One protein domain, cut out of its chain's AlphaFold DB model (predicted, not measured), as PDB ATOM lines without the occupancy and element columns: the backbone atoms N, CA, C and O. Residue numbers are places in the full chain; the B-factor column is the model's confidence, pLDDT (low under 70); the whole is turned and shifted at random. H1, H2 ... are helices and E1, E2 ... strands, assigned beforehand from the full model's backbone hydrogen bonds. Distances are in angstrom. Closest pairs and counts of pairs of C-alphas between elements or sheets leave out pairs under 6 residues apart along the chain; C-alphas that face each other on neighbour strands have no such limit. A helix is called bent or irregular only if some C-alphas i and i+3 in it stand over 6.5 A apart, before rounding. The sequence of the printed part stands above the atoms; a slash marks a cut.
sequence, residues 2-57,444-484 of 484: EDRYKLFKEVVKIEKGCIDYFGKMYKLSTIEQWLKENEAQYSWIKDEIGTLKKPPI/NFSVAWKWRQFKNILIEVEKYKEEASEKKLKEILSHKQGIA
ATOM      1  N   GLU A   2      28.628 -23.799 -36.344       38.94
ATOM      2  CA  GLU A   2      29.677 -23.946 -35.310       38.94
ATOM      3  C   GLU A   2      29.561 -22.983 -34.111       38.94
ATOM      4  O   GLU A   2      29.752 -23.412 -32.974       38.94
ATOM      5  N   ASP A   3      29.147 -21.726 -34.317       46.44
ATOM      6  CA  ASP A   3      29.008 -20.755 -33.214       46.44
ATOM      7  C   ASP A   3      27.814 -21.029 -32.286       46.44
ATOM      8  O   ASP A   3      27.938 -20.898 -31.070       46.44
ATOM      9  N   ARG A   4      26.672 -21.500 -32.819       48.31
ATOM     10  CA  ARG A   4      25.536 -21.966 -31.988       48.31
ATOM     11  C   ARG A   4      25.932 -23.178 -31.140       48.31
ATOM     12  O   ARG A   4      25.480 -23.312 -30.008       48.31
ATOM     13  N   TYR A   5      26.803 -24.030 -31.680       53.81
ATOM     14  CA  TYR A   5      27.277 -25.257 -31.043       53.81
ATOM     15  C   TYR A   5      28.245 -24.983 -29.880       53.81
ATOM     16  O   TYR A   5      28.169 -25.642 -28.842       53.81
ATOM     17  N   LYS A   6      29.131 -23.984 -30.020       54.47
ATOM     18  CA  LYS A   6      29.978 -23.497 -28.916       54.47
ATOM     19  C   LYS A   6      29.150 -22.825 -27.823       54.47
ATOM     20  O   LYS A   6      29.313 -23.176 -26.659       54.47
ATOM     21  N   LEU A   7      28.214 -21.950 -28.199       54.00
ATOM     22  CA  LEU A   7      27.350 -21.251 -27.246       54.00
ATOM     23  C   LEU A   7      26.488 -22.235 -26.432       54.00
ATOM     24  O   LEU A   7      26.389 -22.117 -25.216       54.00
ATOM     25  N   PHE A   8      25.922 -23.264 -27.071       59.50
ATOM     26  CA  PHE A   8      25.133 -24.291 -26.382       59.50
ATOM     27  C   PHE A   8      25.974 -25.129 -25.402       59.50
ATOM     28  O   PHE A   8      25.514 -25.425 -24.302       59.50
ATOM     29  N   LYS A   9      27.229 -25.453 -25.751       56.94
ATOM     30  CA  LYS A   9      28.183 -26.117 -24.840       56.94
ATOM     31  C   LYS A   9      28.629 -25.238 -23.666       56.94
ATOM     32  O   LYS A   9      28.993 -25.774 -22.623       56.94
ATOM     33  N   GLU A  10      28.629 -23.916 -23.819       57.09
ATOM     34  CA  GLU A  10      28.913 -22.987 -22.716       57.09
ATOM     35  C   GLU A  10      27.710 -22.838 -21.772       57.09
ATOM     36  O   GLU A  10      27.882 -22.815 -20.553       57.09
ATOM     37  N   VAL A  11      26.491 -22.810 -22.325       56.75
ATOM     38  CA  VAL A  11      25.224 -22.711 -21.575       56.75
ATOM     39  C   VAL A  11      24.878 -24.018 -20.859       56.75
ATOM     40  O   VAL A  11      24.415 -24.017 -19.716       56.75
ATOM     41  N   VAL A  12      25.135 -25.157 -21.499       57.53
ATOM     42  CA  VAL A  12      24.929 -26.484 -20.925       57.53
ATOM     43  C   VAL A  12      26.291 -27.078 -20.586       57.53
ATOM     44  O   VAL A  12      27.012 -27.552 -21.459       57.53
ATOM     45  N   LYS A  13      26.643 -27.134 -19.296       62.47
ATOM     46  CA  LYS A  13      27.814 -27.897 -18.827       62.47
ATOM     47  C   LYS A  13      27.455 -29.382 -18.837       62.47
ATOM     48  O   LYS A  13      27.244 -29.983 -17.783       62.47
ATOM     49  N   ILE A  14      27.345 -29.950 -20.042       56.69
ATOM     50  CA  ILE A  14      26.814 -31.295 -20.329       56.69
ATOM     51  C   ILE A  14      27.507 -32.367 -19.474       56.69
ATOM     52  O   ILE A  14      26.839 -33.251 -18.945       56.69
ATOM     53  N   GLU A  15      28.815 -32.236 -19.234       52.84
ATOM     54  CA  GLU A  15      29.607 -33.160 -18.401       52.84
ATOM     55  C   GLU A  15      29.229 -33.154 -16.908       52.84
ATOM     56  O   GLU A  15      29.518 -34.108 -16.194       52.84
ATOM     57  N   LYS A  16      28.568 -32.095 -16.421       57.66
ATOM     58  CA  LYS A  16      28.157 -31.933 -15.013       57.66
ATOM     59  C   LYS A  16      26.647 -32.058 -14.798       57.66
ATOM     60  O   LYS A  16      26.188 -31.898 -13.670       57.66
ATOM     61  N   GLY A  17      25.872 -32.317 -15.856       68.62
ATOM     62  CA  GLY A  17      24.414 -32.448 -15.773       68.62
ATOM     63  C   GLY A  17      23.693 -31.174 -15.318       68.62
ATOM     64  O   GLY A  17      22.608 -31.263 -14.740       68.62
ATOM     65  N   CYS A  18      24.294 -30.000 -15.548       75.38
ATOM     66  CA  CYS A  18      23.750 -28.707 -15.134       75.38
ATOM     67  C   CYS A  18      23.723 -27.685 -16.281       75.38
ATOM     68  O   CYS A  18      24.597 -27.687 -17.149       75.38
ATOM     69  N   ILE A  19      22.759 -26.768 -16.227       76.38
ATOM     70  CA  ILE A  19      22.572 -25.645 -17.153       76.38
ATOM     71  C   ILE A  19      22.797 -24.335 -16.399       76.38
ATOM     72  O   ILE A  19      22.298 -24.186 -15.281       76.38
ATOM     73  N   ASP A  20      23.517 -23.395 -17.005       74.31
ATOM     74  CA  ASP A  20      23.550 -22.004 -16.553       74.31
ATOM     75  C   ASP A  20      22.403 -21.228 -17.213       74.31
ATOM     76  O   ASP A  20      22.380 -21.024 -18.425       74.31
ATOM     77  N   TYR A  21      21.424 -20.816 -16.412       77.94
ATOM     78  CA  TYR A  21      20.297 -20.012 -16.863       77.94
ATOM     79  C   TYR A  21      20.339 -18.650 -16.169       77.94
ATOM     80  O   TYR A  21      20.055 -18.539 -14.973       77.94
ATOM     81  N   PHE A  22      20.711 -17.613 -16.929       71.94
ATOM     82  CA  PHE A  22      20.899 -16.235 -16.451       71.94
ATOM     83  C   PHE A  22      21.770 -16.126 -15.179       71.94
ATOM     84  O   PHE A  22      21.425 -15.405 -14.241       71.94
ATOM     85  N   GLY A  23      22.899 -16.845 -15.133       72.25
ATOM     86  CA  GLY A  23      23.873 -16.796 -14.037       72.25
ATOM     87  C   GLY A  23      23.538 -17.702 -12.848       72.25
ATOM     88  O   GLY A  23      24.190 -17.620 -11.807       72.25
ATOM     89  N   LYS A  24      22.509 -18.555 -12.967       79.75
ATOM     90  CA  LYS A  24      22.129 -19.551 -11.957       79.75
ATOM     91  C   LYS A  24      22.270 -20.957 -12.525       79.75
ATOM     92  O   LYS A  24      21.703 -21.277 -13.565       79.75
ATOM     93  N   MET A  25      22.975 -21.817 -11.791       79.56
ATOM     94  CA  MET A  25      23.160 -23.221 -12.158       79.56
ATOM     95  C   MET A  25      21.954 -24.065 -11.731       79.56
ATOM     96  O   MET A  25      21.611 -24.114 -10.549       79.56
ATOM     97  N   TYR A  26      21.362 -24.791 -12.675       82.69
ATOM     98  CA  TYR A  26      20.255 -25.721 -12.453       82.69
ATOM     99  C   TYR A  26      20.657 -27.140 -12.855       82.69
ATOM    100  O   TYR A  26      21.243 -27.327 -13.917       82.69
ATOM    101  N   LYS A  27      20.324 -28.151 -12.044       85.50
ATOM    102  CA  LYS A  27      20.489 -29.565 -12.430       85.50
ATOM    103  C   LYS A  27      19.411 -29.963 -13.441       85.50
ATOM    104  O   LYS A  27      18.248 -29.607 -13.257       85.50
ATOM    105  N   LEU A  28      19.780 -30.757 -14.449       82.19
ATOM    106  CA  LEU A  28      18.854 -31.265 -15.471       82.19
ATOM    107  C   LEU A  28      17.675 -32.032 -14.854       82.19
ATOM    108  O   LEU A  28      16.531 -31.753 -15.191       82.19
ATOM    109  N   SER A  29      17.931 -32.900 -13.871       81.88
ATOM    110  CA  SER A  29      16.880 -33.658 -13.173       81.88
ATOM    111  C   SER A  29      15.894 -32.766 -12.411       81.88
ATOM    112  O   SER A  29      14.698 -33.043 -12.376       81.88
ATOM    113  N   THR A  30      16.373 -31.662 -11.831       86.19
ATOM    114  CA  THR A  30      15.518 -30.670 -11.165       86.19
ATOM    115  C   THR A  30      14.668 -29.903 -12.175       86.19
ATOM    116  O   THR A  30      13.513 -29.602 -11.890       86.19
ATOM    117  N   ILE A  31      15.212 -29.609 -13.359       87.31
ATOM    118  CA  ILE A  31      14.449 -28.995 -14.452       87.31
ATOM    119  C   ILE A  31      13.369 -29.957 -14.958       87.31
ATOM    120  O   ILE A  31      12.223 -29.544 -15.093       87.31
ATOM    121  N   GLU A  32      13.700 -31.229 -15.187       85.69
ATOM    122  CA  GLU A  32      12.744 -32.259 -15.617       85.69
ATOM    123  C   GLU A  32      11.588 -32.432 -14.624       85.69
ATOM    124  O   GLU A  32      10.426 -32.468 -15.031       85.69
ATOM    125  N   GLN A  33      11.895 -32.507 -13.324       89.94
ATOM    126  CA  GLN A  33      10.882 -32.584 -12.272       89.94
ATOM    127  C   GLN A  33      10.006 -31.326 -12.253       89.94
ATOM    128  O   GLN A  33       8.780 -31.430 -12.292       89.94
ATOM    129  N   TRP A  34      10.624 -30.141 -12.266       92.88
ATOM    130  CA  TRP A  34       9.895 -28.876 -12.249       92.88
ATOM    131  C   TRP A  34       8.987 -28.725 -13.474       92.88
ATOM    132  O   TRP A  34       7.847 -28.295 -13.326       92.88
ATOM    133  N   LEU A  35       9.443 -29.124 -14.668       91.31
ATOM    134  CA  LEU A  35       8.630 -29.093 -15.885       91.31
ATOM    135  C   LEU A  35       7.369 -29.950 -15.750       91.31
ATOM    136  O   LEU A  35       6.299 -29.453 -16.093       91.31
ATOM    137  N   LYS A  36       7.480 -31.178 -15.219       90.75
ATOM    138  CA  LYS A  36       6.337 -32.087 -15.000       90.75
ATOM    139  C   LYS A  36       5.337 -31.521 -13.994       90.75
ATOM    140  O   LYS A  36       4.140 -31.523 -14.250       90.75
ATOM    141  N   GLU A  37       5.826 -30.996 -12.872       92.19
ATOM    142  CA  GLU A  37       4.979 -30.407 -11.821       92.19
ATOM    143  C   GLU A  37       4.212 -29.163 -12.308       92.19
ATOM    144  O   GLU A  37       3.138 -28.854 -11.802       92.19
ATOM    145  N   ASN A  38       4.755 -28.455 -13.302       92.00
ATOM    146  CA  ASN A  38       4.259 -27.161 -13.778       92.00
ATOM    147  C   ASN A  38       3.607 -27.217 -15.172       92.00
ATOM    148  O   ASN A  38       3.131 -26.196 -15.673       92.00
ATOM    149  N   GLU A  39       3.565 -28.393 -15.803       90.75
ATOM    150  CA  GLU A  39       3.094 -28.580 -17.177       90.75
ATOM    151  C   GLU A  39       1.637 -28.141 -17.348       90.75
ATOM    152  O   GLU A  39       1.339 -27.358 -18.248       90.75
ATOM    153  N   ALA A  40       0.742 -28.549 -16.445       88.06
ATOM    154  CA  ALA A  40      -0.684 -28.231 -16.547       88.06
ATOM    155  C   ALA A  40      -0.973 -26.717 -16.536       88.06
ATOM    156  O   ALA A  40      -1.960 -26.278 -17.122       88.06
ATOM    157  N   GLN A  41      -0.117 -25.916 -15.890       87.81
ATOM    158  CA  GLN A  41      -0.342 -24.483 -15.703       87.81
ATOM    159  C   GLN A  41       0.449 -23.597 -16.679       87.81
ATOM    160  O   GLN A  41      -0.019 -22.511 -17.022       87.81
ATOM    161  N   TYR A  42       1.634 -24.024 -17.126       92.44
ATOM    162  CA  TYR A  42       2.595 -23.139 -17.805       92.44
ATOM    163  C   TYR A  42       3.066 -23.627 -19.186       92.44
ATOM    164  O   TYR A  42       3.813 -22.919 -19.858       92.44
ATOM    165  N   SER A  43       2.598 -24.785 -19.664       91.12
ATOM    166  CA  SER A  43       3.002 -25.362 -20.965       91.12
ATOM    167  C   SER A  43       2.279 -24.790 -22.195       91.12
ATOM    168  O   SER A  43       2.353 -25.339 -23.295       91.12
ATOM    169  N   TRP A  44       1.542 -23.689 -22.042       91.12
ATOM    170  CA  TRP A  44       0.647 -23.176 -23.081       91.12
ATOM    171  C   TRP A  44       1.343 -22.415 -24.218       91.12
ATOM    172  O   TRP A  44       0.684 -22.179 -25.236       91.12
ATOM    173  N   ILE A  45       2.631 -22.076 -24.083       91.88
ATOM    174  CA  ILE A  45       3.466 -21.536 -25.170       91.88
ATOM    175  C   ILE A  45       4.057 -22.698 -25.970       91.88
ATOM    176  O   ILE A  45       4.778 -23.534 -25.422       91.88
ATOM    177  N   LYS A  46       3.764 -22.743 -27.273       89.94
ATOM    178  CA  LYS A  46       4.228 -23.802 -28.185       89.94
ATOM    179  C   LYS A  46       5.342 -23.348 -29.131       89.94
ATOM    180  O   LYS A  46       5.953 -24.191 -29.779       89.94
ATOM    181  N   ASP A  47       5.634 -22.056 -29.171       91.19
ATOM    182  CA  ASP A  47       6.643 -21.449 -30.038       91.19
ATOM    183  C   ASP A  47       8.075 -21.871 -29.683       91.19
ATOM    184  O   ASP A  47       8.386 -22.208 -28.536       91.19
ATOM    185  N   GLU A  48       8.979 -21.876 -30.660       85.56
ATOM    186  CA  GLU A  48      10.400 -22.139 -30.420       85.56
ATOM    187  C   GLU A  48      11.102 -20.897 -29.859       85.56
ATOM    188  O   GLU A  48      11.515 -19.994 -30.579       85.56
ATOM    189  N   ILE A  49      11.267 -20.867 -28.537       86.12
ATOM    190  CA  ILE A  49      11.954 -19.789 -27.830       86.12
ATOM    191  C   ILE A  49      13.439 -20.119 -27.646       86.12
ATOM    192  O   ILE A  49      13.792 -21.188 -27.139       86.12
ATOM    193  N   GLY A  50      14.306 -19.160 -27.982       80.38
ATOM    194  CA  GLY A  50      15.747 -19.243 -27.736       80.38
ATOM    195  C   GLY A  50      16.092 -19.351 -26.244       80.38
ATOM    196  O   GLY A  50      15.524 -18.655 -25.404       80.38
ATOM    197  N   THR A  51      17.066 -20.194 -25.915       73.50
ATOM    198  CA  THR A  51      17.372 -20.682 -24.555       73.50
ATOM    199  C   THR A  51      17.746 -19.614 -23.516       73.50
ATOM    200  O   THR A  51      17.516 -19.822 -22.328       73.50
ATOM    201  N   LEU A  52      18.259 -18.454 -23.944       75.75
ATOM    202  CA  LEU A  52      18.607 -17.307 -23.085       75.75
ATOM    203  C   LEU A  52      17.955 -15.989 -23.538       75.75
ATOM    204  O   LEU A  52      18.385 -14.896 -23.158       75.75
ATOM    205  N   LYS A  53      16.907 -16.068 -24.364       84.06
ATOM    206  CA  LYS A  53      16.163 -14.888 -24.809       84.06
ATOM    207  C   LYS A  53      15.270 -14.370 -23.678       84.06
ATOM    208  O   LYS A  53      14.555 -15.142 -23.038       84.06
ATOM    209  N   LYS A  54      15.311 -13.067 -23.400       86.56
ATOM    210  CA  LYS A  54      14.364 -12.452 -22.457       86.56
ATOM    211  C   LYS A  54      12.957 -12.436 -23.073       86.56
ATOM    212  O   LYS A  54      12.866 -12.322 -24.292       86.56
ATOM    213  N   PRO A  55      11.886 -12.515 -22.265       89.94
ATOM    214  CA  PRO A  55      10.530 -12.379 -22.780       89.94
ATOM    215  C   PRO A  55      10.349 -11.041 -23.527       89.94
ATOM    216  O   PRO A  55      10.846 -10.023 -23.032       89.94
ATOM    217  N   PRO A  56       9.629 -11.013 -24.666       90.06
ATOM    218  CA  PRO A  56       9.414  -9.800 -25.465       90.06
ATOM    219  C   PRO A  56       8.592  -8.744 -24.721       90.06
ATOM    220  O   PRO A  56       8.715  -7.545 -24.967       90.06
ATOM    221  N   ILE A  57       7.762  -9.178 -23.769       92.94
ATOM    222  CA  ILE A  57       6.930  -8.308 -22.943       92.94
ATOM    223  C   ILE A  57       6.942  -8.749 -21.475       92.94
ATOM    224  O   ILE A  57       7.275  -9.885 -21.139       92.94
ATOM    225  N   ASN A 444       1.019 -15.642 -15.414       90.25
ATOM    226  CA  ASN A 444       2.468 -15.618 -15.180       90.25
ATOM    227  C   ASN A 444       3.265 -15.931 -16.462       90.25
ATOM    228  O   ASN A 444       3.922 -16.968 -16.570       90.25
ATOM    229  N   PHE A 445       3.185 -15.032 -17.446       93.50
ATOM    230  CA  PHE A 445       3.849 -15.165 -18.744       93.50
ATOM    231  C   PHE A 445       5.348 -15.442 -18.617       93.50
ATOM    232  O   PHE A 445       5.860 -16.316 -19.305       93.50
ATOM    233  N   SER A 446       6.049 -14.784 -17.695       92.12
ATOM    234  CA  SER A 446       7.474 -15.019 -17.440       92.12
ATOM    235  C   SER A 446       7.777 -16.450 -16.979       92.12
ATOM    236  O   SER A 446       8.817 -17.012 -17.334       92.12
ATOM    237  N   VAL A 447       6.863 -17.074 -16.229       92.44
ATOM    238  CA  VAL A 447       6.990 -18.462 -15.765       92.44
ATOM    239  C   VAL A 447       6.712 -19.435 -16.907       92.44
ATOM    240  O   VAL A 447       7.472 -20.385 -17.081       92.44
ATOM    241  N   ALA A 448       5.696 -19.170 -17.730       92.88
ATOM    242  CA  ALA A 448       5.423 -19.946 -18.942       92.88
ATOM    243  C   ALA A 448       6.546 -19.833 -19.984       92.88
ATOM    244  O   ALA A 448       6.950 -20.831 -20.580       92.88
ATOM    245  N   TRP A 449       7.127 -18.643 -20.136       93.25
ATOM    246  CA  TRP A 449       8.302 -18.400 -20.969       93.25
ATOM    247  C   TRP A 449       9.490 -19.244 -20.506       93.25
ATOM    248  O   TRP A 449      10.087 -19.979 -21.294       93.25
ATOM    249  N   LYS A 450       9.779 -19.215 -19.198       91.00
ATOM    250  CA  LYS A 450      10.820 -20.046 -18.585       91.00
ATOM    251  C   LYS A 450      10.538 -21.541 -18.763       91.00
ATOM    252  O   LYS A 450      11.462 -22.296 -19.057       91.00
ATOM    253  N   TRP A 451       9.282 -21.967 -18.607       93.31
ATOM    254  CA  TRP A 451       8.867 -23.352 -18.841       93.31
ATOM    255  C   TRP A 451       9.206 -23.793 -20.261       93.31
ATOM    256  O   TRP A 451       9.864 -24.817 -20.455       93.31
ATOM    257  N   ARG A 452       8.861 -22.973 -21.258       92.69
ATOM    258  CA  ARG A 452       9.160 -23.281 -22.655       92.69
ATOM    259  C   ARG A 452      10.662 -23.287 -22.948       92.69
ATOM    260  O   ARG A 452      11.129 -24.199 -23.623       92.69
ATOM    261  N   GLN A 453      11.432 -22.351 -22.389       90.06
ATOM    262  CA  GLN A 453      12.894 -22.343 -22.524       90.06
ATOM    263  C   GLN A 453      13.538 -23.603 -21.948       90.06
ATOM    264  O   GLN A 453      14.346 -24.240 -22.615       90.06
ATOM    265  N   PHE A 454      13.149 -24.009 -20.739       89.38
ATOM    266  CA  PHE A 454      13.639 -25.240 -20.122       89.38
ATOM    267  C   PHE A 454      13.270 -26.481 -20.934       89.38
ATOM    268  O   PHE A 454      14.114 -27.360 -21.115       89.38
ATOM    269  N   LYS A 455      12.051 -26.537 -21.480       89.31
ATOM    270  CA  LYS A 455      11.641 -27.629 -22.366       89.31
ATOM    271  C   LYS A 455      12.485 -27.675 -23.644       89.31
ATOM    272  O   LYS A 455      12.931 -28.756 -24.016       89.31
ATOM    273  N   ASN A 456      12.742 -26.530 -24.274       87.44
ATOM    274  CA  ASN A 456      13.580 -26.447 -25.472       87.44
ATOM    275  C   ASN A 456      15.025 -26.866 -25.183       87.44
ATOM    276  O   ASN A 456      15.586 -27.639 -25.951       87.44
ATOM    277  N   ILE A 457      15.595 -26.449 -24.046       84.31
ATOM    278  CA  ILE A 457      16.942 -26.874 -23.643       84.31
ATOM    279  C   ILE A 457      17.000 -28.397 -23.465       84.31
ATOM    280  O   ILE A 457      17.950 -29.014 -23.936       84.31
ATOM    281  N   LEU A 458      16.005 -29.026 -22.827       83.00
ATOM    282  CA  LEU A 458      15.982 -30.491 -22.702       83.00
ATOM    283  C   LEU A 458      15.913 -31.186 -24.066       83.00
ATOM    284  O   LEU A 458      16.662 -32.132 -24.285       83.00
ATOM    285  N   ILE A 459      15.087 -30.682 -24.988       83.94
ATOM    286  CA  ILE A 459      15.000 -31.204 -26.362       83.94
ATOM    287  C   ILE A 459      16.354 -31.070 -27.077       83.94
ATOM    288  O   ILE A 459      16.797 -32.003 -27.742       83.94
ATOM    289  N   GLU A 460      17.039 -29.933 -26.941       78.81
ATOM    290  CA  GLU A 460      18.371 -29.731 -27.525       78.81
ATOM    291  C   GLU A 460      19.432 -30.640 -26.879       78.81
ATOM    292  O   GLU A 460      20.295 -31.171 -27.576       78.81
ATOM    293  N   VAL A 461      19.352 -30.882 -25.564       78.44
ATOM    294  CA  VAL A 461      20.236 -31.823 -24.855       78.44
ATOM    295  C   VAL A 461      20.000 -33.263 -25.314       78.44
ATOM    296  O   VAL A 461      20.969 -34.005 -25.475       78.44
ATOM    297  N   GLU A 462      18.748 -33.673 -25.520       77.25
ATOM    298  CA  GLU A 462      18.389 -34.995 -26.051       77.25
ATOM    299  C   GLU A 462      18.922 -35.178 -27.475       77.25
ATOM    300  O   GLU A 462      19.691 -36.111 -27.706       77.25
ATOM    301  N   LYS A 463      18.650 -34.225 -28.377       78.19
ATOM    302  CA  LYS A 463      19.201 -34.217 -29.744       78.19
ATOM    303  C   LYS A 463      20.726 -34.307 -29.745       78.19
ATOM    304  O   LYS A 463      21.304 -35.111 -30.466       78.19
ATOM    305  N   TYR A 464      21.396 -33.537 -28.886       72.88
ATOM    306  CA  TYR A 464      22.852 -33.597 -28.763       72.88
ATOM    307  C   TYR A 464      23.346 -34.968 -28.282       72.88
ATOM    308  O   TYR A 464      24.347 -35.476 -28.786       72.88
ATOM    309  N   LYS A 465      22.682 -35.577 -27.288       70.75
ATOM    310  CA  LYS A 465      23.044 -36.918 -26.799       70.75
ATOM    311  C   LYS A 465      22.886 -37.967 -27.899       70.75
ATOM    312  O   LYS A 465      23.749 -38.839 -28.009       70.75
ATOM    313  N   GLU A 466      21.830 -37.875 -28.698       70.69
ATOM    314  CA  GLU A 466      21.591 -38.745 -29.853       70.69
ATOM    315  C   GLU A 466      22.682 -38.557 -30.915       70.69
ATOM    316  O   GLU A 466      23.382 -39.514 -31.243       70.69
ATOM    317  N   GLU A 467      22.943 -37.320 -31.348       71.81
ATOM    318  CA  GLU A 467      23.990 -36.991 -32.327       71.81
ATOM    319  C   GLU A 467      25.391 -37.423 -31.863       71.81
ATOM    320  O   GLU A 467      26.177 -37.972 -32.638       71.81
ATOM    321  N   ALA A 468      25.729 -37.204 -30.589       68.25
ATOM    322  CA  ALA A 468      27.009 -37.621 -30.018       68.25
ATOM    323  C   ALA A 468      27.142 -39.151 -29.953       68.25
ATOM    324  O   ALA A 468      28.240 -39.685 -30.137       68.25
ATOM    325  N   SER A 469      26.036 -39.857 -29.708       63.09
ATOM    326  CA  SER A 469      25.988 -41.321 -29.718       63.09
ATOM    327  C   SER A 469      26.141 -41.868 -31.139       63.09
ATOM    328  O   SER A 469      26.941 -42.778 -31.354       63.09
ATOM    329  N   GLU A 470      25.474 -41.262 -32.126       64.62
ATOM    330  CA  GLU A 470      25.631 -41.597 -33.546       64.62
ATOM    331  C   GLU A 470      27.049 -41.334 -34.060       64.62
ATOM    332  O   GLU A 470      27.599 -42.137 -34.816       64.62
ATOM    333  N   LYS A 471      27.669 -40.227 -33.643       65.50
ATOM    334  CA  LYS A 471      29.033 -39.867 -34.048       65.50
ATOM    335  C   LYS A 471      30.064 -40.844 -33.480       65.50
ATOM    336  O   LYS A 471      30.917 -41.310 -34.230       65.50
ATOM    337  N   LYS A 472      29.917 -41.250 -32.211       64.38
ATOM    338  CA  LYS A 472      30.715 -42.334 -31.607       64.38
ATOM    339  C   LYS A 472      30.510 -43.671 -32.323       64.38
ATOM    340  O   LYS A 472      31.474 -44.389 -32.560       64.38
ATOM    341  N   LEU A 473      29.275 -44.003 -32.706       55.81
ATOM    342  CA  LEU A 473      28.962 -45.202 -33.495       55.81
ATOM    343  C   LEU A 473      29.637 -45.176 -34.876       55.81
ATOM    344  O   LEU A 473      30.230 -46.176 -35.277       55.81
ATOM    345  N   LYS A 474      29.612 -44.035 -35.576       63.81
ATOM    346  CA  LYS A 474      30.300 -43.843 -36.865       63.81
ATOM    347  C   LYS A 474      31.825 -43.904 -36.731       63.81
ATOM    348  O   LYS A 474      32.468 -44.534 -37.566       63.81
ATOM    349  N   GLU A 475      32.407 -43.331 -35.677       63.19
ATOM    350  CA  GLU A 475      33.847 -43.434 -35.384       63.19
ATOM    351  C   GLU A 475      34.268 -44.890 -35.122       63.19
ATOM    352  O   GLU A 475      35.229 -45.365 -35.729       63.19
ATOM    353  N   ILE A 476      33.498 -45.641 -34.328       59.97
ATOM    354  CA  ILE A 476      33.734 -47.073 -34.070       59.97
ATOM    355  C   ILE A 476      33.604 -47.908 -35.356       59.97
ATOM    356  O   ILE A 476      34.394 -48.828 -35.580       59.97
ATOM    357  N   LEU A 477      32.635 -47.594 -36.222       54.06
ATOM    358  CA  LEU A 477      32.455 -48.269 -37.512       54.06
ATOM    359  C   LEU A 477      33.583 -47.936 -38.505       54.06
ATOM    360  O   LEU A 477      34.054 -48.835 -39.198       54.06
ATOM    361  N   SER A 478      34.080 -46.695 -38.519       56.56
ATOM    362  CA  SER A 478      35.233 -46.292 -39.342       56.56
ATOM    363  C   SER A 478      36.554 -46.912 -38.866       56.56
ATOM    364  O   SER A 478      37.355 -47.344 -39.690       56.56
ATOM    365  N   HIS A 479      36.755 -47.072 -37.550       55.69
ATOM    366  CA  HIS A 479      37.898 -47.807 -36.993       55.69
ATOM    367  C   HIS A 479      37.859 -49.306 -37.324       55.69
ATOM    368  O   HIS A 479      38.909 -49.920 -37.475       55.69
ATOM    369  N   LYS A 480      36.670 -49.901 -37.494       53.72
ATOM    370  CA  LYS A 480      36.533 -51.294 -37.952       53.72
ATOM    371  C   LYS A 480      36.789 -51.483 -39.453       53.72
ATOM    372  O   LYS A 480      37.117 -52.592 -39.851       53.72
ATOM    373  N   GLN A 481      36.667 -50.437 -40.275       52.25
ATOM    374  CA  GLN A 481      36.958 -50.486 -41.718       52.25
ATOM    375  C   GLN A 481      38.416 -50.129 -42.069       52.25
ATOM    376  O   GLN A 481      38.831 -50.354 -43.199       52.25
ATOM    377  N   GLY A 482      39.203 -49.624 -41.110       51.72
ATOM    378  CA  GLY A 482      40.644 -49.355 -41.253       51.72
ATOM    379  C   GLY A 482      41.574 -50.491 -40.792       51.72
ATOM    380  O   GLY A 482      42.780 -50.278 -40.726       51.72
ATOM    381  N   ILE A 483      41.033 -51.668 -40.448       51.59
ATOM    382  CA  ILE A 483      41.789 -52.893 -40.102       51.59
ATOM    383  C   ILE A 483      41.424 -54.018 -41.096       51.59
ATOM    384  O   ILE A 483      41.131 -55.144 -40.699       51.59
ATOM    385  N   ALA A 484      41.373 -53.697 -42.391       41.28
ATOM    386  CA  ALA A 484      41.266 -54.675 -43.476       41.28
ATOM    387  C   ALA A 484      42.570 -54.709 -44.274       41.28
ATOM    388  O   ALA A 484      43.048 -53.609 -44.636       41.28
TER     389      ALA A 484
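Overview. This is residues 2 to 57 and 444 to 484 of the 484 residues of an uncharacterized protein of Clostridium homopropionicum DSM 5847 (UniProt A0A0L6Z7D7). One long straight helix, H3, runs through a collar made by the rest of the printed part: H1, the small hairpin E1 and E2, H2 and the unnamed stretch 43 to 57 wrap round its first half as a ring. The other half sticks out of this collar as a bare arm, residues 466 to 484, of which 466 to 481 belong to H3. The printed part has 97 residues, with three named helices and two named strands in the order H1, E1, E2, H2, H3; the two strands form one antiparallel sheet, and the class is mostly helix. The whole is loose, with a radius of gyration of the C-alphas of 16.7 A, and a rod in outline, spanning 62 by 27 by 25 A.

Arrangement. H1, residues 2 to 11, comes closest to E1, residues 18 to 21, at the C-alphas of Val 11 and Asp 20, 5.3 A apart. Between them, residues 12 to 13 pair with residues 18 to 19 of E1, antiparallel. E1 and E2, residues 24 to 27, form a hairpin with 147 degrees between their directions; N 19 and O 26 are 2.8 A apart and N 21 and O 24 are 2.9 A apart, within hydrogen-bond range. H2, residues 28 to 42, follows E2 by a tight link, and the closest C-alphas of E1 and H2 are those of Cys 18 and Leu 28, 5.5 A apart. H2 touches H3, residues 445 to 481, which meets it with residues 447 to 458 alone; the closest C-alphas are those of Tyr 42 and Ala 448, 4.4 A apart. Their lines stand at a steep tilt of 43 degrees, opposite ways. H1 and H3 are near each other, with 8 pairs of C-alphas within 10 A, and so are E1 and H3, with 6 pairs. H1 and H2 are apart, and so are E2 and H3. In H1 and H3 every O i to N i+4 pair is within hydrogen-bond range; in H2, 9 of 11 are.

Along the chain. H1 begins at C-alpha 2, (29.677, -23.946, -35.310), and is 14.5 A long from first to last C-alpha. H2 measures 18.3 A and is irregular: C-alphas 37 and 40 are 7.7 A apart. H3 measures 53.6 A, from C-alpha 445 at (3.849, -15.165, -18.744) to C-alpha 481 at (36.958, -50.486, -41.718).

Size, cuts and confidence. The two C-alphas farthest apart are those of Asn 444 and Ala 484, 61.9 A. Without the residues that stand free, the body of 78 residues spans 33 by 26 by 23 A. Residues 58 to 443 are not printed, and C-alphas 57 and 444 are 11.6 A apart across this cut. Of the links that are printed whole, none is long. The mean pLDDT of the printed part is 75.4, and residues 2 to 17 and 468 to 484 are under 70.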